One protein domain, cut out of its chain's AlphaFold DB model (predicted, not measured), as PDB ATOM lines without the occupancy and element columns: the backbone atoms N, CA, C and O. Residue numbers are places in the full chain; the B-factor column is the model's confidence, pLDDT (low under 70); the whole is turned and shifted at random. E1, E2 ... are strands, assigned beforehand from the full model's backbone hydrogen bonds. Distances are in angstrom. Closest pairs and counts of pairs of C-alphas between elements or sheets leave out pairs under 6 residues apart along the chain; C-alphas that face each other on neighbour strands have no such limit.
ATOM      1  N   SER A   7     -27.056  -7.189 -29.950       96.06
ATOM      2  CA  SER A   7     -27.102  -7.532 -31.372       96.06
ATOM      3  C   SER A   7     -27.773  -8.883 -31.618       96.06
ATOM      4  O   SER A   7     -27.826  -9.751 -30.743       96.06
ATOM      5  N   TYR A   8     -28.323  -9.033 -32.818       96.12
ATOM      6  CA  TYR A   8     -28.845 -10.284 -33.346       96.12
ATOM      7  C   TYR A   8     -28.479 -10.374 -34.820       96.12
ATOM      8  O   TYR A   8     -29.064  -9.680 -35.652       96.12
ATOM      9  N   CYS A   9     -27.453 -11.161 -35.118       95.38
ATOM     10  CA  CYS A   9     -26.751 -11.147 -36.393       95.38
ATOM     11  C   CYS A   9     -26.791 -12.507 -37.071       95.38
ATOM     12  O   CYS A   9     -26.659 -13.536 -36.415       95.38
ATOM     13  N   TYR A  10     -26.890 -12.501 -38.394       94.19
ATOM     14  CA  TYR A  10     -26.707 -13.695 -39.197       94.19
ATOM     15  C   TYR A  10     -25.257 -14.190 -39.111       94.19
ATOM     16  O   TYR A  10     -24.307 -13.418 -39.267       94.19
ATOM     17  N   ASN A  11     -25.092 -15.490 -38.893       94.50
ATOM     18  CA  ASN A  11     -23.812 -16.177 -38.875       94.50
ATOM     19  C   ASN A  11     -23.715 -17.110 -40.087       94.50
ATOM     20  O   ASN A  11     -24.376 -18.146 -40.168       94.50
ATOM     21  N   ALA A  12     -22.816 -16.764 -41.012       91.75
ATOM     22  CA  ALA A  12     -22.598 -17.508 -42.250       91.75
ATOM     23  C   ALA A  12     -22.032 -18.927 -42.048       91.75
ATOM     24  O   ALA A  12     -22.127 -19.748 -42.952       91.75
ATOM     25  N   THR A  13     -21.442 -19.223 -40.885       93.88
ATOM     26  CA  THR A  13     -20.907 -20.556 -40.559       93.88
ATOM     27  C   THR A  13     -22.004 -21.493 -40.063       93.88
ATOM     28  O   THR A  13     -22.042 -22.655 -40.456       93.88
ATOM     29  N   SER A  14     -22.893 -21.008 -39.190       92.88
ATOM     30  CA  SER A  14     -24.002 -21.807 -38.650       92.88
ATOM     31  C   SER A  14     -25.257 -21.767 -39.526       92.88
ATOM     32  O   SER A  14     -26.175 -22.550 -39.289       92.88
ATOM     33  N   HIS A  15     -25.300 -20.867 -40.521       89.75
ATOM     34  CA  HIS A  15     -26.493 -20.530 -41.309       89.75
ATOM     35  C   HIS A  15     -27.695 -20.140 -40.440       89.75
ATOM     36  O   HIS A  15     -28.849 -20.356 -40.809       89.75
ATOM     37  N   GLY A  16     -27.415 -19.592 -39.261       91.25
ATOM     38  CA  GLY A  16     -28.409 -19.202 -38.279       91.25
ATOM     39  C   GLY A  16     -28.141 -17.805 -37.753       91.25
ATOM     40  O   GLY A  16     -27.350 -17.045 -38.309       91.25
ATOM     41  N   MET A  17     -28.802 -17.481 -36.650       93.81
ATOM     42  CA  MET A  17     -28.690 -16.177 -36.021       93.81
ATOM     43  C   MET A  17     -28.047 -16.278 -34.645       93.81
ATOM     44  O   MET A  17     -28.512 -17.032 -33.788       93.81
ATOM     45  N   ASP A  18     -27.053 -15.433 -34.414       95.62
ATOM     46  CA  ASP A  18     -26.361 -15.296 -33.142       95.62
ATOM     47  C   ASP A  18     -26.873 -14.064 -32.402       95.62
ATOM     48  O   ASP A  18     -26.891 -12.954 -32.938       95.62
ATOM     49  N   ALA A  19     -27.299 -14.260 -31.156       94.94
ATOM     50  CA  ALA A  19     -27.753 -13.184 -30.285       94.94
ATOM     51  C   ALA A  19     -26.699 -12.869 -29.221       94.94
ATOM     52  O   ALA A  19     -26.275 -13.766 -28.492       94.94
ATOM     53  N   ASP A  20     -26.385 -11.586 -29.058       95.88
ATOM     54  CA  ASP A  20     -25.589 -11.053 -27.949       95.88
ATOM     55  C   ASP A  20     -26.442 -10.063 -27.127       95.88
ATOM     56  O   ASP A  20     -26.411  -8.847 -27.348       95.88
ATOM     57  N   PRO A  21     -27.341 -10.564 -26.254       93.94
ATOM     58  CA  PRO A  21     -28.261  -9.721 -25.506       93.94
ATOM     59  C   PRO A  21     -27.622  -9.130 -24.246       93.94
ATOM     60  O   PRO A  21     -27.005  -9.822 -23.437       93.94
ATOM     61  N   TRP A  22     -27.909  -7.855 -23.987       93.75
ATOM     62  CA  TRP A  22     -27.505  -7.178 -22.759       93.75
ATOM     63  C   TRP A  22     -28.560  -7.271 -21.651       93.75
ATOM     64  O   TRP A  22     -29.775  -7.303 -21.889       93.75
ATOM     65  N   GLN A  23     -28.091  -7.230 -20.404       92.38
ATOM     66  CA  GLN A  23     -28.930  -7.032 -19.229       92.38
ATOM     67  C   GLN A  23     -28.241  -6.147 -18.193       92.38
ATOM     68  O   GLN A  23     -27.022  -6.160 -18.048       92.38
ATOM     69  N   LEU A  24     -29.039  -5.418 -17.417       91.75
ATOM     70  CA  LEU A  24     -28.557  -4.581 -16.323       91.75
ATOM     71  C   LEU A  24     -29.404  -4.810 -15.080       91.75
ATOM     72  O   LEU A  24     -30.633  -4.810 -15.156       91.75
ATOM     73  N   ASN A  25     -28.746  -4.977 -13.932       91.25
ATOM     74  CA  ASN A  25     -29.397  -5.282 -12.665       91.25
ATOM     75  C   ASN A  25     -28.905  -4.373 -11.532       91.25
ATOM     76  O   ASN A  25     -27.801  -4.539 -11.029       91.25
ATOM     77  N   PHE A  26     -29.768  -3.462 -11.092       90.94
ATOM     78  CA  PHE A  26     -29.576  -2.612  -9.916       90.94
ATOM     79  C   PHE A  26     -30.451  -3.028  -8.726       90.94
ATOM     80  O   PHE A  26     -30.579  -2.278  -7.757       90.94
ATOM     81  N   ARG A  27     -31.091  -4.204  -8.768       87.94
ATOM     82  CA  ARG A  27     -31.888  -4.699  -7.635       87.94
ATOM     83  C   ARG A  27     -31.022  -4.799  -6.379       87.94
ATOM     84  O   ARG A  27     -29.869  -5.206  -6.449       87.94
ATOM     85  N   GLY A  28     -31.597  -4.440  -5.233       87.62
ATOM     86  CA  GLY A  28     -30.872  -4.399  -3.958       87.62
ATOM     87  C   GLY A  28     -29.956  -3.182  -3.793       87.62
ATOM     88  O   GLY A  28     -29.304  -3.056  -2.764       87.62
ATOM     89  N   THR A  29     -29.930  -2.266  -4.766       90.69
ATOM     90  CA  THR A  29     -29.196  -0.996  -4.692       90.69
ATOM     91  C   THR A  29     -30.173   0.189  -4.730       90.69
ATOM     92  O   THR A  29     -31.318   0.026  -5.170       90.69
ATOM     93  N   PRO A  30     -29.755   1.401  -4.317       90.94
ATOM     94  CA  PRO A  30     -30.578   2.604  -4.454       90.94
ATOM     95  C   PRO A  30     -30.673   3.114  -5.904       90.94
ATOM     96  O   PRO A  30     -31.394   4.077  -6.173       90.94
ATOM     97  N   TYR A  31     -29.950   2.501  -6.849       90.38
ATOM     98  CA  TYR A  31     -29.926   2.939  -8.238       90.38
ATOM     99  C   TYR A  31     -31.166   2.479  -9.012       90.38
ATOM    100  O   TYR A  31     -31.767   1.428  -8.764       90.38
ATOM    101  N   ARG A  32     -31.546   3.305  -9.986       90.00
ATOM    102  CA  ARG A  32     -32.642   3.067 -10.925       90.00
ATOM    103  C   ARG A  32     -32.251   3.575 -12.299       90.00
ATOM    104  O   ARG A  32     -31.476   4.520 -12.426       90.00
ATOM    105  N   ILE A  33     -32.821   2.958 -13.319       90.50
ATOM    106  CA  ILE A  33     -32.644   3.372 -14.704       90.50
ATOM    107  C   ILE A  33     -33.465   4.643 -14.919       90.50
ATOM    108  O   ILE A  33     -34.631   4.710 -14.515       90.50
ATOM    109  N   ALA A  34     -32.839   5.654 -15.520       91.06
ATOM    110  CA  ALA A  34     -33.506   6.911 -15.831       91.06
ATOM    111  C   ALA A  34     -34.626   6.670 -16.849       91.06
ATOM    112  O   ALA A  34     -34.409   6.025 -17.875       91.06
ATOM    113  N   ASP A  35     -35.806   7.206 -16.564       88.75
ATOM    114  CA  ASP A  35     -37.002   7.154 -17.408       88.75
ATOM    115  C   ASP A  35     -36.918   8.073 -18.636       88.75
ATOM    116  O   ASP A  35     -37.785   8.012 -19.502       88.75
ATOM    117  N   THR A  36     -35.852   8.875 -18.742       91.62
ATOM    118  CA  THR A  36     -35.470   9.589 -19.971       91.62
ATOM    119  C   THR A  36     -34.879   8.658 -21.032       91.62
ATOM    120  O   THR A  36     -34.857   9.007 -22.214       91.62
ATOM    121  N   ASN A  37     -34.427   7.458 -20.640       92.19
ATOM    122  CA  ASN A  37     -33.959   6.465 -21.597       92.19
ATOM    123  C   ASN A  37     -35.127   5.889 -22.402       92.19
ATOM    124  O   ASN A  37     -36.170   5.528 -21.855       92.19
ATOM    125  N   LYS A  38     -34.905   5.715 -23.702       93.50
ATOM    126  CA  LYS A  38     -35.795   4.996 -24.609       93.50
ATOM    127  C   LYS A  38     -35.148   3.698 -25.051       93.50
ATOM    128  O   LYS A  38     -33.946   3.639 -25.318       93.50
ATOM    129  N   PHE A  39     -35.961   2.652 -25.116       94.81
ATOM    130  CA  PHE A  39     -35.554   1.399 -25.724       94.81
ATOM    131  C   PHE A  39     -35.677   1.551 -27.238       94.81
ATOM    132  O   PHE A  39     -36.771   1.786 -27.746       94.81
ATOM    133  N   THR A  40     -34.541   1.476 -27.921       94.25
ATOM    134  CA  THR A  40     -34.399   1.695 -29.360       94.25
ATOM    135  C   THR A  40     -34.038   0.379 -30.029       94.25
ATOM    136  O   THR A  40     -33.134  -0.314 -29.564       94.25
ATOM    137  N   VAL A  41     -34.722   0.051 -31.120       94.50
ATOM    138  CA  VAL A  41     -34.453  -1.110 -31.976       94.50
ATOM    139  C   VAL A  41     -34.143  -0.605 -33.377       94.50
ATOM    140  O   VAL A  41     -34.867   0.249 -33.886       94.50
ATOM    141  N   ILE A  42     -33.072  -1.108 -33.982       91.50
ATOM    142  CA  ILE A  42     -32.577  -0.691 -35.298       91.50
ATOM    143  C   ILE A  42     -32.346  -1.942 -36.139       91.50
ATOM    144  O   ILE A  42     -31.774  -2.914 -35.648       91.50
ATOM    145  N   GLY A  43     -32.775  -1.916 -37.396       89.19
ATOM    146  CA  GLY A  43     -32.592  -3.022 -38.331       89.19
ATOM    147  C   GLY A  43     -33.757  -3.158 -39.307       89.19
ATOM    148  O   GLY A  43     -34.615  -2.274 -39.406       89.19
ATOM    149  N   CYS A  44     -33.794  -4.282 -40.019       87.31
ATOM    150  CA  CYS A  44     -34.919  -4.664 -40.863       87.31
ATOM    151  C   CYS A  44     -35.425  -6.046 -40.470       87.31
ATOM    152  O   CYS A  44     -34.633  -6.954 -40.254       87.31
ATOM    153  N   GLN A  45     -36.753  -6.193 -40.387       88.25
ATOM    154  CA  GLN A  45     -37.373  -7.368 -39.774       88.25
ATOM    155  C   GLN A  45     -36.812  -7.579 -38.363       88.25
ATOM    156  O   GLN A  45     -36.427  -8.675 -37.985       88.25
ATOM    157  N   ALA A  46     -36.723  -6.493 -37.593       92.38
ATOM    158  CA  ALA A  46     -36.155  -6.488 -36.258       92.38
ATOM    159  C   ALA A  46     -37.270  -6.355 -35.226       92.38
ATOM    160  O   ALA A  46     -37.931  -5.318 -35.162       92.38
ATOM    161  N   LEU A  47     -37.452  -7.363 -34.378       95.75
ATOM    162  CA  LEU A  47     -38.311  -7.277 -33.201       95.75
ATOM    163  C   LEU A  47     -37.488  -7.610 -31.962       95.75
ATOM    164  O   LEU A  47     -36.933  -8.702 -31.836       95.75
ATOM    165  N   ALA A  48     -37.420  -6.660 -31.033       96.88
ATOM    166  CA  ALA A  48     -36.783  -6.876 -29.746       96.88
ATOM    167  C   ALA A  48     -37.693  -6.444 -28.600       96.88
ATOM    168  O   ALA A  48     -38.469  -5.491 -28.700       96.88
ATOM    169  N   TYR A  49     -37.549  -7.147 -27.487       95.94
ATOM    170  CA  TYR A  49     -38.260  -6.930 -26.245       95.94
ATOM    171  C   TYR A  49     -37.308  -6.416 -25.172       95.94
ATOM    172  O   TYR A  49     -36.193  -6.918 -25.009       95.94
ATOM    173  N   ILE A  50     -37.806  -5.475 -24.378       94.69
ATOM    174  CA  ILE A  50     -37.231  -5.102 -23.093       94.69
ATOM    175  C   ILE A  50     -38.080  -5.723 -21.989       94.69
ATOM    176  O   ILE A  50     -39.263  -5.418 -21.814       94.69
ATOM    177  N   LEU A  51     -37.467  -6.630 -21.239       93.00
ATOM    178  CA  LEU A  51     -38.125  -7.381 -20.180       93.00
ATOM    179  C   LEU A  51     -37.599  -6.892 -18.844       93.00
ATOM    180  O   LEU A  51     -36.408  -7.008 -18.561       93.00
ATOM    181  N   GLY A  52     -38.488  -6.362 -18.020       88.25
ATOM    182  CA  GLY A  52     -38.176  -5.929 -16.675       88.25
ATOM    183  C   GLY A  52     -38.962  -6.700 -15.636       88.25
ATOM    184  O   GLY A  52     -39.862  -7.494 -15.901       88.25
ATOM    185  N   THR A  53     -38.637  -6.412 -14.391       71.12
ATOM    186  CA  THR A  53     -39.320  -7.013 -13.256       71.12
ATOM    187  C   THR A  53     -39.764  -5.919 -12.306       71.12
ATOM    188  O   THR A  53     -38.942  -5.317 -11.616       71.12
ATOM    189  N   ARG A  54     -41.067  -5.676 -12.270       64.56
ATOM    190  CA  ARG A  54     -41.749  -5.018 -11.158       64.56
ATOM    191  C   ARG A  54     -42.789  -5.984 -10.593       64.56
ATOM    192  O   ARG A  54     -42.935  -7.089 -11.113       64.56
ATOM    193  N   ALA A  55     -43.496  -5.549  -9.548       52.44
ATOM    194  CA  ALA A  55     -44.611  -6.269  -8.922       52.44
ATOM    195  C   ALA A  55     -45.633  -6.825  -9.941       52.44
ATOM    196  O   ALA A  55     -46.228  -7.862  -9.685       52.44
ATOM    197  N   ASN A  56     -45.727  -6.213 -11.129       54.09
ATOM    198  CA  ASN A  56     -46.296  -6.799 -12.341       54.09
ATOM    199  C   ASN A  56     -45.184  -6.908 -13.399       54.09
ATOM    200  O   ASN A  56     -44.494  -5.922 -13.669       54.09
ATOM    201  N   LYS A  57     -44.968  -8.106 -13.956       73.06
ATOM    202  CA  LYS A  57     -43.925  -8.423 -14.951       73.06
ATOM    203  C   LYS A  57     -43.967  -7.395 -16.095       73.06
ATOM    204  O   LYS A  57     -44.919  -7.385 -16.865       73.06
ATOM    205  N   TYR A  58     -42.971  -6.510 -16.178       87.25
ATOM    206  CA  TYR A  58     -42.916  -5.496 -17.233       87.25
ATOM    207  C   TYR A  58     -42.348  -6.132 -18.497       87.25
ATOM    208  O   TYR A  58     -41.254  -6.694 -18.469       87.25
ATOM    209  N   ALA A  59     -43.069  -6.011 -19.600       91.00
ATOM    210  CA  ALA A  59     -42.577  -6.344 -20.920       91.00
ATOM    211  C   ALA A  59     -43.039  -5.251 -21.880       91.00
ATOM    212  O   ALA A  59     -44.201  -4.851 -21.859       91.00
ATOM    213  N   SER A  60     -42.116  -4.768 -22.697       93.69
ATOM    214  CA  SER A  60     -42.409  -3.923 -23.849       93.69
ATOM    215  C   SER A  60     -41.529  -4.375 -25.009       93.69
ATOM    216  O   SER A  60     -40.595  -5.157 -24.815       93.69
ATOM    217  N   GLY A  61     -41.816  -3.901 -26.210       94.06
ATOM    218  CA  GLY A  61     -41.043  -4.223 -27.396       94.06
ATOM    219  C   GLY A  61     -41.177  -3.149 -28.459       94.06
ATOM    220  O   GLY A  61     -42.011  -2.252 -28.360       94.06
ATOM    221  N   CYS A  62     -40.319  -3.250 -29.463       95.00
ATOM    222  CA  CYS A  62     -40.319  -2.374 -30.621       95.00
ATOM    223  C   CYS A  62     -40.024  -3.196 -31.868       95.00
ATOM    224  O   CYS A  62     -39.157  -4.072 -31.831       95.00
ATOM    225  N   VAL A  63     -40.725  -2.884 -32.955       94.06
ATOM    226  CA  VAL A  63     -40.516  -3.505 -34.260       94.06
ATOM    227  C   VAL A  63     -39.994  -2.469 -35.250       94.06
ATOM    228  O   VAL A  63     -40.586  -1.402 -35.399       94.06
ATOM    229  N   ALA A  64     -38.885  -2.778 -35.912       91.00
ATOM    230  CA  ALA A  64     -38.350  -2.012 -37.027       91.00
ATOM    231  C   ALA A  64     -38.410  -2.868 -38.298       91.00
ATOM    232  O   ALA A  64     -37.807  -3.937 -38.399       91.00
ATOM    233  N   MET A  65     -39.177  -2.393 -39.271       87.00
ATOM    234  CA  MET A  65     -39.373  -3.035 -40.564       87.00
ATOM    235  C   MET A  65     -38.666  -2.231 -41.650       87.00
ATOM    236  O   MET A  65     -38.370  -1.053 -41.477       87.00
ATOM    237  N   CYS A  66     -38.434  -2.836 -42.806       79.62
ATOM    238  CA  CYS A  66     -38.056  -2.097 -44.004       79.62
ATOM    239  C   CYS A  66     -38.983  -2.478 -45.160       79.62
ATOM    240  O   CYS A  66     -39.655  -3.512 -45.120       79.62
ATOM    241  N   ARG A  67     -39.071  -1.628 -46.192       68.56
ATOM    242  CA  ARG A  67     -39.779  -2.010 -47.419       68.56
ATOM    243  C   ARG A  67     -38.960  -3.081 -48.129       68.56
ATOM    244  O   ARG A  67     -37.810  -2.841 -48.478       68.56
ATOM    245  N   ARG A  68     -39.578  -4.231 -48.402       59.41
ATOM    246  CA  ARG A  68     -39.034  -5.229 -49.328       59.41
ATOM    247  C   ARG A  68     -39.073  -4.605 -50.730       59.41
ATOM    248  O   ARG A  68     -40.131  -4.539 -51.351       59.41
ATOM    249  N   GLY A  69     -37.956  -4.043 -51.189       52.12
ATOM    250  CA  GLY A  69     -37.796  -3.673 -52.594       52.12
ATOM    251  C   GLY A  69     -37.848  -4.950 -53.427       52.12
ATOM    252  O   GLY A  69     -37.079  -5.876 -53.182       52.12
ATOM    253  N   GLY A  70     -38.790  -5.060 -54.361       38.00
ATOM    254  CA  GLY A  70     -38.793  -6.175 -55.302       38.00
ATOM    255  C   GLY A  70     -37.570  -6.080 -56.212       38.00
ATOM    256  O   GLY A  70     -37.458  -5.108 -56.943       38.00
ATOM    257  N   SER A  78     -35.235   6.333 -49.279       48.19
ATOM    258  CA  SER A  78     -36.323   7.178 -49.815       48.19
ATOM    259  C   SER A  78     -37.594   7.202 -48.950       48.19
ATOM    260  O   SER A  78     -38.384   8.142 -49.037       48.19
ATOM    261  N   ALA A  79     -37.795   6.187 -48.100       50.16
ATOM    262  CA  ALA A  79     -38.928   6.101 -47.172       50.16
ATOM    263  C   ALA A  79     -38.591   6.615 -45.763       50.16
ATOM    264  O   ALA A  79     -39.475   6.721 -44.908       50.16
ATOM    265  N   LEU A  80     -37.317   6.915 -45.508       53.72
ATOM    266  CA  LEU A  80     -36.827   7.321 -44.206       53.72
ATOM    267  C   LEU A  80     -36.676   8.838 -44.176       53.72
ATOM    268  O   LEU A  80     -35.778   9.418 -44.773       53.72
ATOM    269  N   SER A  81     -37.578   9.509 -43.464       55.06
ATOM    270  CA  SER A  81     -37.308  10.888 -43.065       55.06
ATOM    271  C   SER A  81     -36.192  10.861 -42.025       55.06
ATOM    272  O   SER A  81     -36.386  10.296 -40.946       55.06
ATOM    273  N   ASN A  82     -35.041  11.460 -42.347       57.44
ATOM    274  CA  ASN A  82     -33.946  11.670 -41.398       57.44
ATOM    275  C   ASN A  82     -34.503  12.151 -40.045       57.44
ATOM    276  O   ASN A  82     -35.284  13.102 -39.990       57.44
ATOM    277  N   GLY A  83     -34.131  11.470 -38.958       60.94
ATOM    278  CA  GLY A  83     -34.595  11.781 -37.603       60.94
ATOM    279  C   GLY A  83     -35.914  11.129 -37.154       60.94
ATOM    280  O   GLY A  83     -36.234  11.218 -35.969       60.94
ATOM    281  N   SER A  84     -36.663  10.433 -38.020       74.19
ATOM    282  CA  SER A  84     -37.849   9.661 -37.604       74.19
ATOM    283  C   SER A  84     -37.472   8.225 -37.217       74.19
ATOM    284  O   SER A  84     -36.945   7.475 -38.033       74.19
ATOM    285  N   CYS A  85     -37.762   7.823 -35.974       84.31
ATOM    286  CA  CYS A  85     -37.558   6.460 -35.465       84.31
ATOM    287  C   CYS A  85     -38.897   5.878 -34.984       84.31
ATOM    288  O   CYS A  85     -39.202   5.829 -33.790       84.31
ATOM    289  N   SER A  86     -39.766   5.537 -35.936       85.00
ATOM    290  CA  SER A  86     -41.169   5.169 -35.671       85.00
ATOM    291  C   SER A  86     -41.653   3.966 -36.489       85.00
ATOM    292  O   SER A  86     -42.801   3.922 -36.920       85.00
ATOM    293  N   GLY A  87     -40.783   2.976 -36.689       82.88
ATOM    294  CA  GLY A  87     -41.133   1.648 -37.199       82.88
ATOM    295  C   GLY A  87     -40.495   1.269 -38.534       82.88
ATOM    296  O   GLY A  87     -40.475   0.087 -38.864       82.88
ATOM    297  N   ILE A  88     -39.937   2.224 -39.287       85.44
ATOM    298  CA  ILE A  88     -39.178   1.944 -40.517       85.44
ATOM    299  C   ILE A  88     -37.691   2.113 -40.203       85.44
ATOM    300  O   ILE A  88     -37.279   3.205 -39.821       85.44
ATOM    301  N   GLY A  89     -36.899   1.043 -40.297       83.81
ATOM    302  CA  GLY A  89     -35.456   1.012 -40.000       83.81
ATOM    303  C   GLY A  89     -35.081   1.217 -38.523       83.81
ATOM    304  O   GLY A  89     -34.065   0.703 -38.061       83.81
ATOM    305  N   CYS A  90     -35.913   1.931 -37.764       89.06
ATOM    306  CA  CYS A  90     -35.725   2.257 -36.360       89.06
ATOM    307  C   CYS A  90     -37.074   2.347 -35.641       89.06
ATOM    308  O   CYS A  90     -38.045   2.885 -36.178       89.06
ATOM    309  N   CYS A  91     -37.133   1.871 -34.402       92.56
ATOM    310  CA  CYS A  91     -38.287   1.996 -33.519       92.56
ATOM    311  C   CYS A  91     -37.842   2.372 -32.102       92.56
ATOM    312  O   CYS A  91     -36.845   1.848 -31.605       92.56
ATOM    313  N   GLN A  92     -38.599   3.245 -31.432       93.44
ATOM    314  CA  GLN A  92     -38.382   3.612 -30.032       93.44
ATOM    315  C   GLN A  92     -39.630   3.421 -29.169       93.44
ATOM    316  O   GLN A  92     -40.728   3.815 -29.551       93.44
ATOM    317  N   THR A  93     -39.439   2.919 -27.947       93.38
ATOM    318  CA  THR A  93     -40.474   2.886 -26.904       93.38
ATOM    319  C   THR A  93     -39.948   3.434 -25.579       93.38
ATOM    320  O   THR A  93     -38.780   3.262 -25.220       93.38
ATOM    321  N   ALA A  94     -40.829   4.092 -24.825       93.25
ATOM    322  CA  ALA A  94     -40.543   4.529 -23.463       93.25
ATOM    323  C   ALA A  94     -40.447   3.335 -22.497       93.25
ATOM    324  O   ALA A  94     -40.982   2.254 -22.767       93.25
ATOM    325  N   ILE A  95     -39.793   3.553 -21.355       91.88
ATOM    326  CA  ILE A  95     -39.737   2.605 -20.237       91.88
ATOM    327  C   ILE A  95     -40.513   3.144 -19.025       91.88
ATOM    328  O   ILE A  95     -40.647   4.359 -18.861       91.88
ATOM    329  N   PRO A  96     -41.016   2.276 -18.131       91.12
ATOM    330  CA  PRO A  96     -41.684   2.713 -16.918       91.12
ATOM    331  C   PRO A  96     -40.691   3.345 -15.944       91.12
ATOM    332  O   PRO A  96     -39.554   2.890 -15.785       91.12
ATOM    333  N   LYS A  97     -41.166   4.349 -15.204       90.25
ATOM    334  CA  LYS A  97     -40.384   4.988 -14.141       90.25
ATOM    335  C   LYS A  97     -39.945   3.976 -13.101       90.25
ATOM    336  O   LYS A  97     -40.744   3.139 -12.709       90.25
ATOM    337  N   GLY A  98     -38.714   4.105 -12.607       88.50
ATOM    338  CA  GLY A  98     -38.165   3.295 -11.514       88.50
ATOM    339  C   GLY A  98     -37.942   1.822 -11.875       88.50
ATOM    340  O   GLY A  98     -38.091   0.942 -11.023       88.50
ATOM    341  N   LEU A  99     -37.627   1.554 -13.140       90.50
ATOM    342  CA  LEU A  99     -37.072   0.283 -13.581       90.50
ATOM    343  C   LEU A  99     -35.680   0.098 -12.948       90.50
ATOM    344  O   LEU A  99     -34.837   0.987 -13.033       90.50
ATOM    345  N   GLN A 100     -35.439  -1.037 -12.292       91.44
ATOM    346  CA  GLN A 100     -34.134  -1.360 -11.681       91.44
ATOM    347  C   GLN A 100     -33.433  -2.529 -12.368       91.44
ATOM    348  O   GLN A 100     -32.239  -2.731 -12.186       91.44
ATOM    349  N   TYR A 101     -34.175  -3.313 -13.140       91.56
ATOM    350  CA  TYR A 101     -33.653  -4.445 -13.881       91.56
ATOM    351  C   TYR A 101     -34.302  -4.486 -15.253       91.56
ATOM    352  O   TYR A 101     -35.525  -4.332 -15.354       91.56
ATOM    353  N   TYR A 102     -33.489  -4.746 -16.270       93.06
ATOM    354  CA  TYR A 102     -33.971  -5.154 -17.576       93.06
ATOM    355  C   TYR A 102     -33.026  -6.158 -18.224       93.06
ATOM    356  O   TYR A 102     -31.830  -6.191 -17.930       93.06
ATOM    357  N   ARG A 103     -33.575  -6.924 -19.159       93.81
ATOM    358  CA  ARG A 103     -32.825  -7.672 -20.165       93.81
ATOM    359  C   ARG A 103     -33.437  -7.452 -21.537       93.81
ATOM    360  O   ARG A 103     -34.651  -7.246 -21.647       93.81
ATOM    361  N   VAL A 104     -32.600  -7.526 -22.557       95.69
ATOM    362  CA  VAL A 104     -33.016  -7.504 -23.957       95.69
ATOM    363  C   VAL A 104     -33.262  -8.932 -24.438       95.69
ATOM    364  O   VAL A 104     -32.592  -9.872 -24.008       95.69
ATOM    365  N   ARG A 105     -34.246  -9.110 -25.315       95.75
ATOM    366  CA  ARG A 105     -34.489 -10.366 -26.029       95.75
ATOM    367  C   ARG A 105     -34.927 -10.060 -27.453       95.75
ATOM    368  O   ARG A 105     -35.887  -9.321 -27.622       95.75
ATOM    369  N   PHE A 106     -34.292 -10.669 -28.442       96.44
ATOM    370  CA  PHE A 106     -34.769 -10.635 -29.824       96.44
ATOM    371  C   PHE A 106     -35.811 -11.729 -30.071       96.44
ATOM    372  O   PHE A 106     -35.784 -12.782 -29.422       96.44
ATOM    373  N   ASP A 107     -36.762 -11.453 -30.957       95.50
ATOM    374  CA  ASP A 107     -37.723 -12.443 -31.432       95.50
ATOM    375  C   ASP A 107     -37.108 -13.253 -32.575       95.50
ATOM    376  O   ASP A 107     -36.668 -12.688 -33.570       95.50
ATOM    377  N   SER A 108     -37.077 -14.577 -32.439       91.69
ATOM    378  CA  SER A 108     -36.502 -15.456 -33.459       91.69
ATOM    379  C   SER A 108     -37.365 -15.573 -34.716       91.69
ATOM    380  O   SER A 108     -36.887 -16.080 -35.717       91.69
ATOM    381  N   GLY A 109     -38.634 -15.145 -34.678       90.56
ATOM    382  CA  GLY A 109     -39.473 -15.047 -35.878       90.56
ATOM    383  C   GLY A 109     -39.167 -13.815 -36.736       90.56
ATOM    384  O   GLY A 109     -39.748 -13.659 -37.805       90.56
ATOM    385  N   PHE A 110     -38.289 -12.933 -36.252       88.94
ATOM    386  CA  PHE A 110     -37.867 -11.693 -36.891       88.94
ATOM    387  C   PHE A 110     -36.343 -11.720 -37.023       88.94
ATOM    388  O   PHE A 110     -35.612 -11.113 -36.232       88.94
ATOM    389  N   ASP A 111     -35.875 -12.499 -37.996       85.81
ATOM    390  CA  ASP A 111     -34.461 -12.637 -38.309       85.81
ATOM    391  C   ASP A 111     -34.076 -12.033 -39.663       85.81
ATOM    392  O   ASP A 111     -34.911 -11.571 -40.444       85.81
ATOM    393  N   THR A 112     -32.769 -11.993 -39.909       84.81
ATOM    394  CA  THR A 112     -32.188 -11.455 -41.135       84.81
ATOM    395  C   THR A 112     -31.708 -12.545 -42.087       84.81
ATOM    396  O   THR A 112     -31.071 -12.227 -43.084       84.81
ATOM    397  N   THR A 113     -32.037 -13.819 -41.852       86.00
ATOM    398  CA  THR A 113     -31.531 -14.950 -42.646       86.00
ATOM    399  C   THR A 113     -31.841 -14.795 -44.137       86.00
ATOM    400  O   THR A 113     -30.983 -15.055 -44.971       86.00
ATOM    401  N   GLU A 114     -33.029 -14.302 -44.505       84.06
ATOM    402  CA  GLU A 114     -33.398 -14.067 -45.915       84.06
ATOM    403  C   GLU A 114     -32.804 -12.787 -46.525       84.06
ATOM    404  O   GLU A 114     -32.827 -12.617 -47.744       84.06
ATOM    405  N   ILE A 115     -32.341 -11.851 -45.695       82.81
ATOM    406  CA  ILE A 115     -31.945 -10.496 -46.110       82.81
ATOM    407  C   ILE A 115     -30.527 -10.132 -45.655       82.81
ATOM    408  O   ILE A 115     -30.175  -8.952 -45.636       82.81
ATOM    409  N   HIS A 116     -29.718 -11.125 -45.291       82.75
ATOM    410  CA  HIS A 116     -28.409 -10.935 -44.666       82.75
ATOM    411  C   HIS A 116     -27.423 -10.172 -45.560       82.75
ATOM    412  O   HIS A 116     -26.589  -9.435 -45.039       82.75
ATOM    413  N   ASP A 117     -27.575 -10.272 -46.884       79.56
ATOM    414  CA  ASP A 117     -26.803  -9.504 -47.872       79.56
ATOM    415  C   ASP A 117     -27.075  -7.989 -47.812       79.56
ATOM    416  O   ASP A 117     -26.240  -7.184 -48.218       79.56
ATOM    417  N   VAL A 118     -28.249  -7.590 -47.310       77.31
ATOM    418  CA  VAL A 118     -28.686  -6.187 -47.210       77.31
ATOM    419  C   VAL A 118     -28.565  -5.670 -45.777       77.31
ATOM    420  O   VAL A 118     -28.138  -4.542 -45.548       77.31
ATOM    421  N   SER A 119     -28.964  -6.479 -44.797       82.56
ATOM    422  CA  SER A 119     -28.939  -6.130 -43.380       82.56
ATOM    423  C   SER A 119     -28.607  -7.382 -42.570       82.56
ATOM    424  O   SER A 119     -29.507  -8.158 -42.263       82.56
ATOM    425  N   PRO A 120     -27.331  -7.621 -42.228       87.81
ATOM    426  CA  PRO A 120     -26.933  -8.851 -41.545       87.81
ATOM    427  C   PRO A 120     -27.324  -8.866 -40.066       87.81
ATOM    428  O   PRO A 120     -27.404  -9.941 -39.482       87.81
ATOM    429  N   CYS A 121     -27.580  -7.707 -39.453       92.38
ATOM    430  CA  CYS A 121     -27.758  -7.583 -38.010       92.38
ATOM    431  C   CYS A 121     -28.909  -6.658 -37.624       92.38
ATOM    432  O   CYS A 121     -29.068  -5.567 -38.174       92.38
ATOM    433  N   ASN A 122     -29.601  -7.061 -36.566       93.44
ATOM    434  CA  ASN A 122     -30.536  -6.252 -35.804       93.44
ATOM    435  C   ASN A 122     -29.887  -5.812 -34.487       93.44
ATOM    436  O   ASN A 122     -29.110  -6.553 -33.884       93.44
ATOM    437  N   TYR A 123     -30.229  -4.616 -34.018       94.38
ATOM    438  CA  TYR A 123     -29.650  -4.021 -32.817       94.38
ATOM    439  C   TYR A 123     -30.729  -3.533 -31.864       94.38
ATOM    440  O   TYR A 123     -31.792  -3.071 -32.279       94.38
ATOM    441  N   ALA A 124     -30.432  -3.588 -30.571       95.81
ATOM    442  CA  ALA A 124     -31.293  -3.060 -29.529       95.81
ATOM    443  C   ALA A 124     -30.466  -2.406 -28.423       95.81
ATOM    444  O   ALA A 124     -29.487  -2.964 -27.930       95.81
ATOM    445  N   VAL A 125     -30.869  -1.209 -28.010       94.50
ATOM    446  CA  VAL A 125     -30.147  -0.426 -27.006       94.50
ATOM    447  C   VAL A 125     -31.116   0.375 -26.154       94.50
ATOM    448  O   VAL A 125     -32.122   0.898 -26.630       94.50
ATOM    449  N   LEU A 126     -30.810   0.489 -24.865       93.06
ATOM    450  CA  LEU A 126     -31.477   1.424 -23.974       93.06
ATOM    451  C   LEU A 126     -30.582   2.653 -23.828       93.06
ATOM    452  O   LEU A 126     -29.472   2.526 -23.324       93.06
ATOM    453  N   MET A 127     -31.020   3.828 -24.273       90.75
ATOM    454  CA  MET A 127     -30.202   5.047 -24.211       90.75
ATOM    455  C   MET A 127     -31.052   6.306 -24.092       90.75
ATOM    456  O   MET A 127     -32.246   6.279 -24.384       90.75
ATOM    457  N   ASP A 128     -30.439   7.406 -23.657       85.94
ATOM    458  CA  ASP A 128     -31.135   8.682 -23.534       85.94
ATOM    459  C   ASP A 128     -31.609   9.161 -24.912       85.94
ATOM    460  O   ASP A 128     -30.834   9.175 -25.871       85.94
ATOM    461  N   ALA A 129     -32.881   9.552 -25.000       75.12
ATOM    462  CA  ALA A 129     -33.487  10.019 -26.241       75.12
ATOM    463  C   ALA A 129     -32.770  11.240 -26.841       75.12
ATOM    464  O   ALA A 129     -32.760  11.395 -28.057       75.12
TER     465      ALA A 129
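Overview. This is residues 7 to 70 and 78 to 129 of the 136 residues of an uncharacterized protein of Hordeum vulgare subsp. vulgare (UniProt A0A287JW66). Two antiparallel sheets are partly face to face in a loose sandwich, with E9, E4 and E7 of one sheet over E8, E5 and E6 of the other. At one edge E2 of the first sheet runs on into E3 of the second; at the other edge E6 and E7 come together, and the hairpin E1 and E2 reaches past the faced part. The printed part has 116 residues with nine named strands, E1 to E9 in order along the chain, and no named helix; the class is all strand, with 54 residues, under half, in named elements. The sheet orders are E2, E1, E9, E4, E7 and E3, E8, E5, E6. The whole is compact, with a radius of gyration of the C-alphas of 15.2 A and spans of 50 by 35 by 20 A.

Along the chain. E1, residues 7 to 11, begins at C-alpha 7 (-27.102, -7.532, -31.372). E2 is residues 16 to 20, E3 residues 23 to 25 and E4 residues 37 to 42. E5, residues 46 to 53, is 23.2 A long, and E6, residues 57 to 64, is 23.7 A long. E7 is residues 90 to 94, and E8, residues 101 to 106, is 17.1 A long. E9, residues 121 to 128, is 22.0 A long and ends at C-alpha 128 (-31.135, 8.682, -23.534).

Arrangement. In the larger sheet, twisted, E2 and E7 are the edge strands. E1 and E2 form a hairpin, with N 9 and O 18 at 2.9 A, within hydrogen-bond range. The pairing of E9 is staggered: residues 121 to 123 pair with E1, with N 8 and O 122 at 2.8 A, and residues 123 to 128 pair with E4, with N 40 and O 125 at 2.8 A. E4 and E7 have N 41 and O 91 at 2.8 A. E2 runs on into E3 across a break of 2 residues, at 26 degrees. In the second sheet, twisted, N 24 and O 102 of E3 and E8 are 2.9 A apart, and N 49 and O 105 of E5 and E8 are 2.7 A apart. E5 and E6 form a hairpin, with N 50 and O 60 at 2.8 A. Between the sheets, the closest C-alphas of E6 and E7 are those of Ala 64 and Cys 90, 5.1 A apart. Those of E4 and E6 are Val 41 and Cys 62, 6.2 A apart. E1 is apart from E5 and E6.

Size, cuts and confidence. The C-alphas of Pro 30 and Gly 70, the two farthest apart, are 52.3 A apart. Residues 71 to 77 are not printed, and C-alphas 70 and 78 are 14.6 A apart across the cut. The links E3 to E4 and E8 to E9 are long. The mean pLDDT of the printed part is 86.3; residues 54 to 56, 67 to 70 and 78 to 83 are under 70.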